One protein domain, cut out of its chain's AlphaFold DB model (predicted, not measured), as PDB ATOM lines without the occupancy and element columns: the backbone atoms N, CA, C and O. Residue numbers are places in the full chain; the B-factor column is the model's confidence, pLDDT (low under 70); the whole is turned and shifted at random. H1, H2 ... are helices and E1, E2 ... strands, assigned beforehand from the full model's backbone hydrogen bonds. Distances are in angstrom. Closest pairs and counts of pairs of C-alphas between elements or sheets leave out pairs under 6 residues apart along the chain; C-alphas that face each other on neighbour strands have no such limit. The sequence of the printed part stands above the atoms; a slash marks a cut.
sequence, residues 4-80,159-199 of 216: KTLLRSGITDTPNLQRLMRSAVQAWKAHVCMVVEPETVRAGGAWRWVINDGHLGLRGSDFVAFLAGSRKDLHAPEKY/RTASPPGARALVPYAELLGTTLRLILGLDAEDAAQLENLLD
ATOM      1  N   LYS A   4      -7.529  10.453  26.669       70.19
ATOM      2  CA  LYS A   4      -8.193   9.168  26.936       70.19
ATOM      3  C   LYS A   4      -7.915   8.124  25.858       70.19
ATOM      4  O   LYS A   4      -7.759   6.950  26.182       70.19
ATOM      5  N   THR A   5      -7.855   8.540  24.595       69.75
ATOM      6  CA  THR A   5      -7.542   7.647  23.471       69.75
ATOM      7  C   THR A   5      -6.098   7.155  23.553       69.75
ATOM      8  O   THR A   5      -5.831   5.973  23.346       69.75
ATOM      9  N   LEU A   6      -5.170   8.043  23.922       73.00
ATOM     10  CA  LEU A   6      -3.755   7.717  24.083       73.00
ATOM     11  C   LEU A   6      -3.527   6.662  25.180       73.00
ATOM     12  O   LEU A   6      -2.837   5.673  24.943       73.00
ATOM     13  N   LEU A   7      -4.161   6.813  26.344       72.19
ATOM     14  CA  LEU A   7      -3.980   5.903  27.487       72.19
ATOM     15  C   LEU A   7      -4.457   4.463  27.224       72.19
ATOM     16  O   LEU A   7      -4.056   3.544  27.930       72.19
ATOM     17  N   ARG A   8      -5.292   4.248  26.201       69.56
ATOM     18  CA  ARG A   8      -5.823   2.925  25.820       69.56
ATOM     19  C   ARG A   8      -5.037   2.238  24.704       69.56
ATOM     20  O   ARG A   8      -5.361   1.113  24.342       69.56
ATOM     21  N   SER A   9      -4.033   2.908  24.141       65.12
ATOM     22  CA  SER A   9      -3.352   2.473  22.915       65.12
ATOM     23  C   SER A   9      -2.217   1.458  23.124       65.12
ATOM     24  O   SER A   9      -1.623   1.013  22.148       65.12
ATOM     25  N   GLY A  10      -1.888   1.097  24.372       65.81
ATOM     26  CA  GLY A  10      -0.766   0.196  24.689       65.81
ATOM     27  C   GLY A  10       0.626   0.804  24.454       65.81
ATOM     28  O   GLY A  10       1.633   0.119  24.617       65.81
ATOM     29  N   ILE A  11       0.697   2.085  24.079       72.94
ATOM     30  CA  ILE A  11       1.938   2.858  23.960       72.94
ATOM     31  C   ILE A  11       2.519   3.075  25.361       72.94
ATOM     32  O   ILE A  11       1.769   3.398  26.273       72.94
ATOM     33  N   THR A  12       3.838   2.936  25.528       76.06
ATOM     34  CA  THR A  12       4.528   3.106  26.825       76.06
ATOM     35  C   THR A  12       5.582   4.214  26.782       76.06
ATOM     36  O   THR A  12       5.444   5.210  27.478       76.06
ATOM     37  N   ASP A  13       6.601   4.111  25.929       81.81
ATOM     38  CA  ASP A  13       7.578   5.175  25.642       81.81
ATOM     39  C   ASP A  13       7.971   5.086  24.166       81.81
ATOM     40  O   ASP A  13       8.679   4.171  23.751       81.81
ATOM     41  N   THR A  14       7.472   6.015  23.348       84.69
ATOM     42  CA  THR A  14       7.749   6.031  21.905       84.69
ATOM     43  C   THR A  14       8.117   7.435  21.431       84.69
ATOM     44  O   THR A  14       7.669   8.422  22.018       84.69
ATOM     45  N   PRO A  15       8.878   7.574  20.329       86.62
ATOM     46  CA  PRO A  15       9.145   8.878  19.718       86.62
ATOM     47  C   PRO A  15       7.871   9.666  19.373       86.62
ATOM     48  O   PRO A  15       7.851  10.890  19.500       86.62
ATOM     49  N   ASN A  16       6.795   8.970  18.989       86.38
ATOM     50  CA  ASN A  16       5.503   9.585  18.691       86.38
ATOM     51  C   ASN A  16       4.850  10.178  19.942       86.38
ATOM     52  O   ASN A  16       4.324  11.285  19.871       86.38
ATOM     53  N   LEU A  17       4.944   9.494  21.089       89.19
ATOM     54  CA  LEU A  17       4.494  10.041  22.371       89.19
ATOM     55  C   LEU A  17       5.266  11.318  22.722       89.19
ATOM     56  O   LEU A  17       4.646  12.326  23.048       89.19
ATOM     57  N   GLN A  18       6.597  11.312  22.584       91.19
ATOM     58  CA  GLN A  18       7.404  12.509  22.856       91.19
ATOM     59  C   GLN A  18       6.990  13.684  21.958       91.19
ATOM     60  O   GLN A  18       6.820  14.804  22.434       91.19
ATOM     61  N   ARG A  19       6.789  13.430  20.657       88.75
ATOM     62  CA  ARG A  19       6.373  14.453  19.688       88.75
ATOM     63  C   ARG A  19       4.976  14.991  19.982       88.75
ATOM     64  O   ARG A  19       4.779  16.200  19.952       88.75
ATOM     65  N   LEU A  20       4.033  14.105  20.295       89.12
ATOM     66  CA  LEU A  20       2.685  14.483  20.701       89.12
ATOM     67  C   LEU A  20       2.737  15.408  21.916       89.12
ATOM     68  O   LEU A  20       2.162  16.493  21.883       89.12
ATOM     69  N   MET A  21       3.470  15.010  22.956       91.94
ATOM     70  CA  MET A  21       3.511  15.768  24.200       91.94
ATOM     71  C   MET A  21       4.139  17.151  24.050       91.94
ATOM     72  O   MET A  21       3.630  18.081  24.670       91.94
ATOM     73  N   ARG A  22       5.120  17.336  23.155       89.00
ATOM     74  CA  ARG A  22       5.627  18.678  22.808       89.00
ATOM     75  C   ARG A  22       4.523  19.621  22.326       89.00
ATOM     76  O   ARG A  22       4.537  20.787  22.672       89.00
ATOM     77  N   SER A  23       3.548  19.131  21.562       86.12
ATOM     78  CA  SER A  23       2.412  19.959  21.115       86.12
ATOM     79  C   SER A  23       1.276  20.055  22.140       86.12
ATOM     80  O   SER A  23       0.511  21.017  22.145       86.12
ATOM     81  N   ALA A  24       1.137  19.049  23.006       90.00
ATOM     82  CA  ALA A  24      -0.035  18.882  23.856       90.00
ATOM     83  C   ALA A  24       0.129  19.458  25.268       90.00
ATOM     84  O   ALA A  24      -0.874  19.812  25.887       90.00
ATOM     85  N   VAL A  25       1.359  19.568  25.785       93.00
ATOM     86  CA  VAL A  25       1.638  19.903  27.195       93.00
ATOM     87  C   VAL A  25       1.060  21.254  27.640       93.00
ATOM     88  O   VAL A  25       0.654  21.407  28.792       93.00
ATOM     89  N   GLN A  26       0.939  22.216  26.726       91.00
ATOM     90  CA  GLN A  26       0.353  23.534  27.009       91.00
ATOM     91  C   GLN A  26      -1.183  23.534  26.985       91.00
ATOM     92  O   GLN A  26      -1.822  24.362  27.629       91.00
ATOM     93  N   ALA A  27      -1.801  22.612  26.244       90.31
ATOM     94  CA  ALA A  27      -3.246  22.605  26.017       90.31
ATOM     95  C   ALA A  27      -3.983  21.581  26.887       90.31
ATOM     96  O   ALA A  27      -5.119  21.811  27.311       90.31
ATOM     97  N   TRP A  28      -3.365  20.425  27.125       93.81
ATOM     98  CA  TRP A  28      -3.971  19.345  27.892       93.81
ATOM     99  C   TRP A  28      -3.966  19.688  29.372       93.81
ATOM    100  O   TRP A  28      -3.030  20.303  29.877       93.81
ATOM    101  N   LYS A  29      -5.041  19.303  30.063       94.88
ATOM    102  CA  LYS A  29      -5.277  19.694  31.452       94.88
ATOM    103  C   LYS A  29      -5.482  18.487  32.350       94.88
ATOM    104  O   LYS A  29      -6.092  17.497  31.941       94.88
ATOM    105  N   ALA A  30      -4.990  18.584  33.577       95.38
ATOM    106  CA  ALA A  30      -5.153  17.591  34.635       95.38
ATOM    107  C   ALA A  30      -5.611  18.273  35.922       95.38
ATOM    108  O   ALA A  30      -5.542  19.493  36.063       95.38
ATOM    109  N   HIS A  31      -6.099  17.465  36.853       95.75
ATOM    110  CA  HIS A  31      -6.426  17.923  38.193       95.75
ATOM    111  C   HIS A  31      -5.271  17.677  39.161       95.75
ATOM    112  O   HIS A  31      -5.030  18.483  40.046       95.75
ATOM    113  N   VAL A  32      -4.556  16.564  39.020       95.38
ATOM    114  CA  VAL A  32      -3.529  16.168  39.983       95.38
ATOM    115  C   VAL A  32      -2.234  15.806  39.276       95.38
ATOM    116  O   VAL A  32      -2.256  15.156  38.230       95.38
ATOM    117  N   CYS A  33      -1.125  16.231  39.872       96.44
ATOM    118  CA  CYS A  33       0.205  15.702  39.619       96.44
ATOM    119  C   CYS A  33       0.687  14.975  40.876       96.44
ATOM    120  O   CYS A  33       0.506  15.480  41.986       96.44
ATOM    121  N   MET A  34       1.264  13.789  40.714       95.38
ATOM    122  CA  MET A  34       1.866  13.007  41.791       95.38
ATOM    123  C   MET A  34       3.262  12.587  41.393       95.38
ATOM    124  O   MET A  34       3.443  12.024  40.318       95.38
ATOM    125  N   VAL A  35       4.220  12.815  42.277       94.44
ATOM    126  CA  VAL A  35       5.609  12.429  42.067       94.44
ATOM    127  C   VAL A  35       5.906  11.201  42.911       94.44
ATOM    128  O   VAL A  35       5.680  11.216  44.120       94.44
ATOM    129  N   VAL A  36       6.401  10.148  42.272       92.06
ATOM    130  CA  VAL A  36       6.801   8.906  42.940       92.06
ATOM    131  C   VAL A  36       8.231   8.543  42.585       92.06
ATOM    132  O   VAL A  36       8.697   8.863  41.490       92.06
ATOM    133  N   GLU A  37       8.906   7.849  43.491       88.50
ATOM    134  CA  GLU A  37      10.191   7.212  43.207       88.50
ATOM    135  C   GLU A  37       9.946   5.900  42.434       88.50
ATOM    136  O   GLU A  37       9.044   5.132  42.781       88.50
ATOM    137  N   PRO A  38      10.664   5.636  41.329       81.56
ATOM    138  CA  PRO A  38      10.515   4.399  40.582       81.56
ATOM    139  C   PRO A  38      11.181   3.239  41.333       81.56
ATOM    140  O   PRO A  38      12.270   3.392  41.876       81.56
ATOM    141  N   GLU A  39      10.598   2.038  41.251       73.12
ATOM    142  CA  GLU A  39      11.173   0.813  41.847       73.12
ATOM    143  C   GLU A  39      12.597   0.508  41.351       73.12
ATOM    144  O   GLU A  39      13.404  -0.100  42.052       73.12
ATOM    145  N   THR A  40      12.921   0.937  40.128       70.56
ATOM    146  CA  THR A  40      14.263   0.834  39.555       70.56
ATOM    147  C   THR A  40      14.744   2.201  39.095       70.56
ATOM    148  O   THR A  40      14.237   2.735  38.101       70.56
ATOM    149  N   VAL A  41      15.762   2.728  39.774       67.06
ATOM    150  CA  VAL A  41      16.502   3.912  39.326       67.06
ATOM    151  C   VAL A  41      17.198   3.575  38.012       67.06
ATOM    152  O   VAL A  41      17.941   2.594  37.918       67.06
ATOM    153  N   ARG A  42      16.957   4.377  36.973       62.97
ATOM    154  CA  ARG A  42      17.700   4.254  35.719       62.97
ATOM    155  C   ARG A  42      18.857   5.235  35.741       62.97
ATOM    156  O   ARG A  42      18.653   6.442  35.788       62.97
ATOM    157  N   ALA A  43      20.075   4.709  35.667       53.44
ATOM    158  CA  ALA A  43      21.261   5.536  35.513       53.44
ATOM    159  C   ALA A  43      21.226   6.248  34.152       53.44
ATOM    160  O   ALA A  43      21.209   5.582  33.120       53.44
ATOM    161  N   GLY A  44      21.238   7.585  34.177       57.75
ATOM    162  CA  GLY A  44      21.518   8.439  33.023       57.75
ATOM    163  C   GLY A  44      20.529   8.297  31.864       57.75
ATOM    164  O   GLY A  44      20.693   7.465  30.975       57.75
ATOM    165  N   GLY A  45      19.530   9.175  31.819       66.00
ATOM    166  CA  GLY A  45      18.637   9.304  30.674       66.00
ATOM    167  C   GLY A  45      17.954  10.663  30.667       66.00
ATOM    168  O   GLY A  45      17.609  11.184  31.723       66.00
ATOM    169  N   ALA A  46      17.759  11.230  29.474       81.62
ATOM    170  CA  ALA A  46      16.963  12.441  29.312       81.62
ATOM    171  C   ALA A  46      15.541  12.209  29.838       81.62
ATOM    172  O   ALA A  46      14.990  11.116  29.670       81.62
ATOM    173  N   TRP A  47      14.946  13.242  30.427       90.50
ATOM    174  CA  TRP A  47      13.563  13.191  30.877       90.50
ATOM    175  C   TRP A  47      12.610  12.943  29.705       90.50
ATOM    176  O   TRP A  47      12.769  13.497  28.611       90.50
ATOM    177  N   ARG A  48      11.622  12.070  29.910       91.12
ATOM    178  CA  ARG A  48      10.753  11.580  28.829       91.12
ATOM    179  C   ARG A  48       9.332  11.346  29.291       91.12
ATOM    180  O   ARG A  48       9.080  10.896  30.406       91.12
ATOM    181  N   TRP A  49       8.397  11.579  28.381       92.81
ATOM    182  CA  TRP A  49       7.001  11.225  28.577       92.81
ATOM    183  C   TRP A  49       6.812   9.717  28.498       92.81
ATOM    184  O   TRP A  49       7.327   9.065  27.593       92.81
ATOM    185  N   VAL A  50       6.060   9.160  29.432       91.94
ATOM    186  CA  VAL A  50       5.788   7.728  29.510       91.94
ATOM    187  C   VAL A  50       4.313   7.497  29.797       91.94
ATOM    188  O   VAL A  50       3.633   8.354  30.355       91.94
ATOM    189  N   ILE A  51       3.818   6.325  29.437       89.81
ATOM    190  CA  ILE A  51       2.540   5.808  29.907       89.81
ATOM    191  C   ILE A  51       2.855   4.575  30.741       89.81
ATOM    192  O   ILE A  51       3.473   3.631  30.247       89.81
ATOM    193  N   ASN A  52       2.457   4.607  32.008       83.94
ATOM    194  CA  ASN A  52       2.607   3.490  32.931       83.94
ATOM    195  C   ASN A  52       1.260   3.201  33.587       83.94
ATOM    196  O   ASN A  52       0.598   4.135  34.034       83.94
ATOM    197  N   ASP A  53       0.838   1.939  33.597       79.25
ATOM    198  CA  ASP A  53      -0.438   1.503  34.185       79.25
ATOM    199  C   ASP A  53      -1.645   2.363  33.772       79.25
ATOM    200  O   ASP A  53      -2.507   2.705  34.578       79.25
ATOM    201  N   GLY A  54      -1.687   2.775  32.499       83.38
ATOM    202  CA  GLY A  54      -2.766   3.610  31.964       83.38
ATOM    203  C   GLY A  54      -2.729   5.078  32.404       83.38
ATOM    204  O   GLY A  54      -3.716   5.783  32.203       83.38
ATOM    205  N   HIS A  55      -1.610   5.556  32.953       88.31
ATOM    206  CA  HIS A  55      -1.398   6.944  33.360       88.31
ATOM    207  C   HIS A  55      -0.270   7.589  32.565       88.31
ATOM    208  O   HIS A  55       0.791   6.997  32.381       88.31
ATOM    209  N   LEU A  56      -0.488   8.828  32.129       93.00
ATOM    210  CA  LEU A  56       0.562   9.643  31.535       93.00
ATOM    211  C   LEU A  56       1.478  10.145  32.652       93.00
ATOM    212  O   LEU A  56       1.003  10.726  33.630       93.00
ATOM    213  N   GLY A  57       2.779   9.950  32.488       93.31
ATOM    214  CA  GLY A  57       3.792  10.444  33.401       93.31
ATOM    215  C   GLY A  57       4.950  11.119  32.683       93.31
ATOM    216  O   GLY A  57       5.227  10.842  31.516       93.31
ATOM    217  N   LEU A  58       5.644  11.995  33.399       94.31
ATOM    218  CA  LEU A  58       6.965  12.480  33.029       94.31
ATOM    219  C   LEU A  58       8.002  11.744  33.875       94.31
ATOM    220  O   LEU A  58       7.984  11.849  35.098       94.31
ATOM    221  N   ARG A  59       8.875  10.972  33.235       92.19
ATOM    222  CA  ARG A  59       9.930  10.205  33.901       92.19
ATOM    223  C   ARG A  59      11.238  10.989  33.883       92.19
ATOM    224  O   ARG A  59      11.703  11.337  32.798       92.19
ATOM    225  N   GLY A  60      11.807  11.204  35.065       90.44
ATOM    226  CA  GLY A  60      13.182  11.653  35.274       90.44
ATOM    227  C   GLY A  60      14.125  10.486  35.589       90.44
ATOM    228  O   GLY A  60      13.805   9.323  35.323       90.44
ATOM    229  N   SER A  61      15.289  10.800  36.151       85.69
ATOM    230  CA  SER A  61      16.321   9.838  36.574       85.69
ATOM    231  C   SER A  61      15.869   8.976  37.761       85.69
ATOM    232  O   SER A  61      16.020   7.751  37.739       85.69
ATOM    233  N   ASP A  62      15.278   9.615  38.767       88.44
ATOM    234  CA  ASP A  62      14.903   9.046  40.065       88.44
ATOM    235  C   ASP A  62      13.435   9.315  40.444       88.44
ATOM    236  O   ASP A  62      13.008   9.007  41.555       88.44
ATOM    237  N   PHE A  63      12.628   9.832  39.514       91.12
ATOM    238  CA  PHE A  63      11.205  10.076  39.741       91.12
ATOM    239  C   PHE A  63      10.337   9.766  38.517       91.12
ATOM    240  O   PHE A  63      10.782   9.769  37.364       91.12
ATOM    241  N   VAL A  64       9.042   9.569  38.766       92.88
ATOM    242  CA  VAL A  64       7.990   9.663  37.750       92.88
ATOM    243  C   VAL A  64       6.869  10.565  38.260       92.88
ATOM    244  O   VAL A  64       6.325  10.352  39.340       92.88
ATOM    245  N   ALA A  65       6.517  11.574  37.469       94.94
ATOM    246  CA  ALA A  65       5.459  12.528  37.761       94.94
ATOM    247  C   ALA A  65       4.198  12.188  36.962       94.94
ATOM    248  O   ALA A  65       4.123  12.476  35.769       94.94
ATOM    249  N   PHE A  66       3.219  11.556  37.601       95.12
ATOM    250  CA  PHE A  66       1.966  11.136  36.980       95.12
ATOM    251  C   PHE A  66       0.908  12.232  36.996       95.12
ATOM    252  O   PHE A  66       0.709  12.903  38.007       95.12
ATOM    253  N   LEU A  67       0.176  12.357  35.890       94.69
ATOM    254  CA  LEU A  67      -0.934  13.287  35.721       94.69
ATOM    255  C   LEU A  67      -2.263  12.534  35.651       94.69
ATOM    256  O   LEU A  67      -2.394  11.559  34.910       94.69
ATOM    257  N   ALA A  68      -3.279  13.025  36.362       92.88
ATOM    258  CA  ALA A  68      -4.625  12.462  36.288       92.88
ATOM    259  C   ALA A  68      -5.743  13.504  36.432       92.88
ATOM    260  O   ALA A  68      -5.548  14.630  36.901       92.88
ATOM    261  N   GLY A  69      -6.949  13.106  36.019       91.38
ATOM    262  CA  GLY A  69      -8.173  13.891  36.190       91.38
ATOM    263  C   GLY A  69      -8.741  13.822  37.611       91.38
ATOM    264  O   GLY A  69      -9.485  14.714  38.010       91.38
ATOM    265  N   SER A  70      -8.379  12.800  38.390       88.62
ATOM    266  CA  SER A  70      -8.730  12.683  39.800       88.62
ATOM    267  C   SER A  70      -7.588  12.096  40.620       88.62
ATOM    268  O   SER A  70      -6.867  11.206  40.180       88.62
ATOM    269  N   ARG A  71      -7.485  12.523  41.883       86.19
ATOM    270  CA  ARG A  71      -6.565  11.926  42.860       86.19
ATOM    271  C   ARG A  71      -6.815  10.433  43.093       86.19
ATOM    272  O   ARG A  71      -5.883   9.732  43.475       86.19
ATOM    273  N   LYS A  72      -8.053   9.970  42.893       86.69
ATOM    274  CA  LYS A  72      -8.450   8.564  43.068       86.69
ATOM    275  C   LYS A  72      -7.897   7.642  41.983       86.69
ATOM    276  O   LYS A  72      -7.810   6.446  42.220       86.69
ATOM    277  N   ASP A  73      -7.547   8.199  40.827       85.19
ATOM    278  CA  ASP A  73      -7.020   7.428  39.701       85.19
ATOM    279  C   ASP A  73      -5.558   7.024  39.971       85.19
ATOM    280  O   ASP A  73      -5.099   5.959  39.565       85.19
ATOM    281  N   LEU A  74      -4.842   7.838  40.754       84.25
ATOM    282  CA  LEU A  74      -3.450   7.607  41.117       84.25
ATOM    283  C   LEU A  74      -3.334   6.749  42.378       84.25
ATOM    284  O   LEU A  74      -3.836   7.102  43.453       84.25
ATOM    285  N   HIS A  75      -2.614   5.640  42.249       75.62
ATOM    286  CA  HIS A  75      -2.306   4.746  43.354       75.62
ATOM    287  C   HIS A  75      -1.200   5.377  44.199       75.62
ATOM    288  O   HIS A  75      -0.125   5.671  43.693       75.62
ATOM    289  N   ALA A  76      -1.466   5.608  45.482       64.69
ATOM    290  CA  ALA A  76      -0.496   6.219  46.383       64.69
ATOM    291  C   ALA A  76      -0.372   5.409  47.668       64.69
ATOM    292  O   ALA A  76      -1.296   5.464  48.489       64.69
ATOM    293  N   PRO A  77       0.745   4.699  47.863       57.22
ATOM    294  CA  PRO A  77       0.997   4.015  49.120       57.22
ATOM    295  C   PRO A  77       2.043   4.706  50.007       57.22
ATOM    296  O   PRO A  77       2.018   4.493  51.216       57.22
ATOM    297  N   GLU A  78       2.918   5.558  49.468       67.00
ATOM    298  CA  GLU A  78       4.090   6.035  50.211       67.00
ATOM    299  C   GLU A  78       3.906   7.443  50.780       67.00
ATOM    300  O   GLU A  78       3.460   8.373  50.102       67.00
ATOM    301  N   LYS A  79       4.225   7.578  52.071       81.69
ATOM    302  CA  LYS A  79       4.392   8.868  52.734       81.69
ATOM    303  C   LYS A  79       5.874   9.201  52.728       81.69
ATOM    304  O   LYS A  79       6.673   8.430  53.248       81.69
ATOM    305  N   TYR A  80       6.191  10.358  52.183       88.62
ATOM    306  CA  TYR A  80       7.527  10.918  52.142       88.62
ATOM    307  C   TYR A  80       7.759  11.824  53.347       88.62
ATOM    308  O   TYR A  80       6.817  12.362  53.941       88.62
ATOM    309  N   ARG A 159       3.648  13.872  48.113       94.44
ATOM    310  CA  ARG A 159       4.236  14.419  46.886       94.44
ATOM    311  C   ARG A 159       3.203  14.670  45.780       94.44
ATOM    312  O   ARG A 159       3.390  14.302  44.621       94.44
ATOM    313  N   THR A 160       2.086  15.300  46.143       95.25
ATOM    314  CA  THR A 160       1.008  15.633  45.203       95.25
ATOM    315  C   THR A 160       0.788  17.128  45.086       95.25
ATOM    316  O   THR A 160       0.978  17.865  46.050       95.25
ATOM    317  N   ALA A 161       0.324  17.579  43.926       96.94
ATOM    318  CA  ALA A 161      -0.211  18.920  43.756       96.94
ATOM    319  C   ALA A 161      -1.525  18.903  42.977       96.94
ATOM    320  O   ALA A 161      -1.699  18.126  42.035       96.94
ATOM    321  N   SER A 162      -2.451  19.775  43.366       97.00
ATOM    322  CA  SER A 162      -3.746  19.942  42.698       97.00
ATOM    323  C   SER A 162      -4.304  21.347  42.925       97.00
ATOM    324  O   SER A 162      -4.089  21.898  44.010       97.00
ATOM    325  N   PRO A 163      -5.062  21.931  41.982       96.50
ATOM    326  CA  PRO A 163      -5.761  23.182  42.226       96.50
ATOM    327  C   PRO A 163      -6.857  22.993  43.289       96.50
ATOM    328  O   PRO A 163      -7.383  21.886  43.460       96.50
ATOM    329  N   PRO A 164      -7.255  24.060  44.001       92.25
ATOM    330  CA  PRO A 164      -8.400  23.995  44.892       92.25
ATOM    331  C   PRO A 164      -9.687  23.716  44.100       92.25
ATOM    332  O   PRO A 164      -9.944  24.302  43.050       92.25
ATOM    333  N   GLY A 165     -10.530  22.836  44.643       89.19
ATOM    334  CA  GLY A 165     -11.828  22.481  44.066       89.19
ATOM    335  C   GLY A 165     -11.784  21.246  43.162       89.19
ATOM    336  O   GLY A 165     -10.995  21.140  42.232       89.19
ATOM    337  N   ALA A 166     -12.713  20.315  43.392       83.69
ATOM    338  CA  ALA A 166     -12.695  18.963  42.817       83.69
ATOM    339  C   ALA A 166     -12.851  18.869  41.282       83.69
ATOM    340  O   ALA A 166     -12.763  17.776  40.730       83.69
ATOM    341  N   ARG A 167     -13.151  19.978  40.593       88.12
ATOM    342  CA  ARG A 167     -13.352  20.027  39.131       88.12
ATOM    343  C   ARG A 167     -12.384  20.970  38.415       88.12
ATOM    344  O   ARG A 167     -12.474  21.102  37.198       88.12
ATOM    345  N   ALA A 168     -11.507  21.651  39.150       93.62
ATOM    346  CA  ALA A 168     -10.550  22.565  38.548       93.62
ATOM    347  C   ALA A 168      -9.488  21.767  37.777       93.62
ATOM    348  O   ALA A 168      -8.958  20.778  38.283       93.62
ATOM    349  N   LEU A 169      -9.197  22.188  36.548       95.25
ATOM    350  CA  LEU A 169      -8.202  21.564  35.683       95.25
ATOM    351  C   LEU A 169      -7.168  22.607  35.272       95.25
ATOM    352  O   LEU A 169      -7.532  23.710  34.863       95.25
ATOM    353  N   VAL A 170      -5.897  22.229  35.339       95.56
ATOM    354  CA  VAL A 170      -4.742  23.089  35.065       95.56
ATOM    355  C   VAL A 170      -3.959  22.508  33.889       95.56
ATOM    356  O   VAL A 170      -3.849  21.278  33.810       95.56
ATOM    357  N   PRO A 171      -3.447  23.341  32.962       95.50
ATOM    358  CA  PRO A 171      -2.544  22.886  31.909       95.50
ATOM    359  C   PRO A 171      -1.392  22.042  32.460       95.50
ATOM    360  O   PRO A 171      -0.858  22.342  33.529       95.50
ATOM    361  N   TYR A 172      -0.992  20.994  31.740       95.38
ATOM    362  CA  TYR A 172       0.081  20.107  32.194       95.38
ATOM    363  C   TYR A 172       1.384  20.863  32.423       95.38
ATOM    364  O   TYR A 172       2.053  20.590  33.412       95.38
ATOM    365  N   ALA A 173       1.713  21.821  31.552       94.69
ATOM    366  CA  ALA A 173       2.914  22.635  31.691       94.69
ATOM    367  C   ALA A 173       2.961  23.380  33.027       94.69
ATOM    368  O   ALA A 173       3.951  23.305  33.750       94.69
ATOM    369  N   GLU A 174       1.869  24.036  33.404       94.44
ATOM    370  CA  GLU A 174       1.790  24.736  34.683       94.44
ATOM    371  C   GLU A 174       1.808  23.770  35.866       94.44
ATOM    372  O   GLU A 174       2.559  23.960  36.823       94.44
ATOM    373  N   LEU A 175       0.994  22.715  35.787       96.75
ATOM    374  CA  LEU A 175       0.848  21.758  36.868       96.75
ATOM    375  C   LEU A 175       2.177  21.043  37.138       96.75
ATOM    376  O   LEU A 175       2.652  21.072  38.267       96.75
ATOM    377  N   LEU A 176       2.825  20.463  36.126       95.94
ATOM    378  CA  LEU A 176       4.148  19.843  36.272       95.94
ATOM    379  C   LEU A 176       5.211  20.865  36.659       95.94
ATOM    380  O   LEU A 176       5.988  20.615  37.578       95.94
ATOM    381  N   GLY A 177       5.225  22.010  35.977       95.44
ATOM    382  CA  GLY A 177       6.246  23.034  36.135       95.44
ATOM    383  C   GLY A 177       6.357  23.531  37.568       95.44
ATOM    384  O   GLY A 177       7.464  23.602  38.096       95.44
ATOM    385  N   THR A 178       5.229  23.840  38.206       96.38
ATOM    386  CA  THR A 178       5.203  24.274  39.609       96.38
ATOM    387  C   THR A 178       5.407  23.100  40.566       96.38
ATOM    388  O   THR A 178       6.147  23.231  41.540       96.38
ATOM    389  N   THR A 179       4.803  21.938  40.288       96.94
ATOM    390  CA  THR A 179       4.895  20.763  41.174       96.94
ATOM    391  C   THR A 179       6.330  20.275  41.324       96.94
ATOM    392  O   THR A 179       6.807  20.117  42.444       96.94
ATOM    393  N   LEU A 180       7.038  20.050  40.215       96.69
ATOM    394  CA  LEU A 180       8.372  19.446  40.243       96.69
ATOM    395  C   LEU A 180       9.405  20.375  40.874       96.69
ATOM    396  O   LEU A 180      10.179  19.939  41.721       96.69
ATOM    397  N   ARG A 181       9.348  21.670  40.548       96.06
ATOM    398  CA  ARG A 181      10.225  22.695  41.129       96.06
ATOM    399  C   ARG A 181      10.111  22.782  42.649       96.06
ATOM    400  O   ARG A 181      11.119  22.957  43.328       96.06
ATOM    401  N   LEU A 182       8.899  22.635  43.185       95.62
ATOM    402  CA  LEU A 182       8.674  22.736  44.625       95.62
ATOM    403  C   LEU A 182       8.920  21.404  45.358       95.62
ATOM    404  O   LEU A 182       9.495  21.395  46.448       95.62
ATOM    405  N   ILE A 183       8.511  20.273  44.773       95.31
ATOM    406  CA  ILE A 183       8.571  18.958  45.431       95.31
ATOM    407  C   ILE A 183       9.972  18.339  45.383       95.31
ATOM    408  O   ILE A 183      10.424  17.837  46.410       95.31
ATOM    409  N   LEU A 184      10.657  18.379  44.234       91.31
ATOM    410  CA  LEU A 184      11.883  17.598  44.005       91.31
ATOM    411  C   LEU A 184      13.188  18.333  44.328       91.31
ATOM    412  O   LEU A 184      14.234  17.704  44.360       91.31
ATOM    413  N   GLY A 185      13.155  19.647  44.576       86.06
ATOM    414  CA  GLY A 185      14.385  20.397  44.860       86.06
ATOM    415  C   GLY A 185      15.372  20.413  43.688       86.06
ATOM    416  O   GLY A 185      16.571  20.283  43.906       86.06
ATOM    417  N   LEU A 186      14.856  20.572  42.464       91.00
ATOM    418  CA  LEU A 186      15.618  20.479  41.213       91.00
ATOM    419  C   LEU A 186      16.881  21.353  41.218       91.00
ATOM    420  O   LEU A 186      16.841  22.529  41.612       91.00
ATOM    421  N   ASP A 187      17.982  20.790  40.724       89.75
ATOM    422  CA  ASP A 187      19.184  21.553  40.407       89.75
ATOM    423  C   ASP A 187      19.021  22.348  39.094       89.75
ATOM    424  O   ASP A 187      17.948  22.387  38.485       89.75
ATOM    425  N   ALA A 188      20.075  23.054  38.682       88.31
ATOM    426  CA  ALA A 188      20.034  23.882  37.479       88.31
ATOM    427  C   ALA A 188      19.910  23.060  36.182       88.31
ATOM    428  O   ALA A 188      19.309  23.539  35.220       88.31
ATOM    429  N   GLU A 189      20.468  21.847  36.142       90.00
ATOM    430  CA  GLU A 189      20.408  20.979  34.967       90.00
ATOM    431  C   GLU A 189      18.997  20.408  34.810       90.00
ATOM    432  O   GLU A 189      18.384  20.553  33.749       90.00
ATOM    433  N   ASP A 190      18.442  19.852  35.883       90.81
ATOM    434  CA  ASP A 190      17.082  19.323  35.923       90.81
ATOM    435  C   ASP A 190      16.036  20.412  35.653       90.81
ATOM    436  O   ASP A 190      15.063  20.194  34.927       90.81
ATOM    437  N   ALA A 191      16.246  21.621  36.183       90.88
ATOM    438  CA  ALA A 191      15.386  22.763  35.893       90.88
ATOM    439  C   ALA A 191      15.393  23.125  34.400       90.88
ATOM    440  O   ALA A 191      14.328  23.340  33.818       90.88
ATOM    441  N   ALA A 192      16.566  23.138  33.760       90.62
ATOM    442  CA  ALA A 192      16.677  23.393  32.328       90.62
ATOM    443  C   ALA A 192      16.045  22.264  31.493       90.62
ATOM    444  O   ALA A 192      15.407  22.528  30.471       90.62
ATOM    445  N   GLN A 193      16.172  21.001  31.915       91.06
ATOM    446  CA  GLN A 193      15.497  19.877  31.255       91.06
ATOM    447  C   GLN A 193      13.973  19.998  31.348       91.06
ATOM    448  O   GLN A 193      13.280  19.805  30.344       91.06
ATOM    449  N   LEU A 194      13.452  20.369  32.522       92.44
ATOM    450  CA  LEU A 194      12.033  20.641  32.718       92.44
ATOM    451  C   LEU A 194      11.559  21.769  31.799       92.44
ATOM    452  O   LEU A 194      10.544  21.620  31.125       92.44
ATOM    453  N   GLU A 195      12.289  22.881  31.737       90.88
ATOM    454  CA  GLU A 195      11.937  24.012  30.874       90.88
ATOM    455  C   GLU A 195      11.883  23.613  29.408       90.88
ATOM    456  O   GLU A 195      10.866  23.845  28.771       90.88
ATOM    457  N   ASN A 196      12.888  22.902  28.903       89.31
ATOM    458  CA  ASN A 196      12.904  22.433  27.517       89.31
ATOM    459  C   ASN A 196      11.762  21.459  27.175       89.31
ATOM    460  O   ASN A 196      11.364  21.347  26.017       89.31
ATOM    461  N   LEU A 197      11.254  20.708  28.155       89.19
ATOM    462  CA  LEU A 197      10.135  19.782  27.958       89.19
ATOM    463  C   LEU A 197       8.771  20.462  28.000       89.19
ATOM    464  O   LEU A 197       7.825  19.969  27.380       89.19
ATOM    465  N   LEU A 198       8.661  21.528  28.789       88.88
ATOM    466  CA  LEU A 198       7.430  22.289  28.945       88.88
ATOM    467  C   LEU A 198       7.322  23.416  27.921       88.88
ATOM    468  O   LEU A 198       6.207  23.784  27.557       88.88
ATOM    469  N   ASP A 199       8.447  23.949  27.455       82.75
ATOM    470  CA  ASP A 199       8.486  24.955  26.411       82.75
ATOM    471  C   ASP A 199       8.140  24.326  25.061       82.75
ATOM    472  O   ASP A 199       8.673  23.296  24.636       82.75
TER     473      ASP A 199
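Overview. This is residues 4 to 80 and 159 to 199 of the 216 residues of an uncharacterized protein of Streptomyces sp. SID4944 (UniProt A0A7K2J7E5). A strongly twisted sheet of five strands has helix H3 over one face, and H4 folds back beside H3 to make a helical hairpin. H2 packs on E2 at one edge of the sheet, and the short H1 lies near E2 and E3. The 118 printed residues include four named helices and five named strands, in the order H1 H2 E1 E2 E3 E4 E5 H3 H4. The sheet, E2 - E3 - E4 - E1 - E5, is antiparallel throughout, and the class is mixed, helices and strands. The whole is compact, with a radius of gyration of the C-alphas of 13.3 A and spans of 36 by 32 by 28 A.

Arrangement. Start at H1, residues 4 to 7, which only grazes the sheet. H2, residues 15 to 24, also only grazes it; look at Gln 18 and Trp 49 of E2, residues 48 to 52, whose C-alphas are the closest of the two elements at 5.9 A. E2 and E3, residues 55 to 59, form a hairpin, with N 50 and O 57 2.8 A apart. E3 and E4, residues 64 to 68, form the next hairpin, with N 65 and O 58 at 2.8 A. E2 E3 E4 is a meander, each strand the antiparallel neighbour of the one before. With E1, residues 32 to 36, it makes a Greek key, four strands in a row with the first beside the fourth: N 34 and O 66 are 2.9 A apart. Edge strand E5, residues 160 to 162, is antiparallel to E1, with N 33 and O 161 at 2.9 A. H3, residues 172 to 183, gives the sheet two layers, a helix on one face, at a height over the sheet of 8.0 A. It lies over E1, slantwise at 47 degrees on the local plane. H4, residues 188 to 198, touches H3 at a shallow tilt of 17 degrees, opposite ways; their closest C-alphas, Ala 173 and Leu 198, are 5.3 A apart. Every O i to N i+4 pair is within hydrogen-bond range in H4, against 5 of 6 in H2 and 7 of 8 in H3; H1 is too short for such a pair.

Along the chain. Find C-alpha 4 at (-8.193, 9.168, 26.936), where H1 begins. H2 runs 14.2 A. E1 begins at C-alpha 32, (-3.529, 16.168, 39.983), and like E4 is 13.0 A long. H3 covers 15.8 A and H4 15.3 A, ending at C-alpha 198, (7.430, 22.289, 28.945).

Size, cuts and confidence. The farthest C-alphas, Ala 43 and Gly 165, are 38.1 A apart. Residues 81 to 158 are not printed; C-alphas 80 and 159 are 7.1 A apart across the cut. E1 to E2 is a long link. Look for pLDDT under 70 at residue 5 and residues 8 to 10, 41 to 45 and 76 to 78.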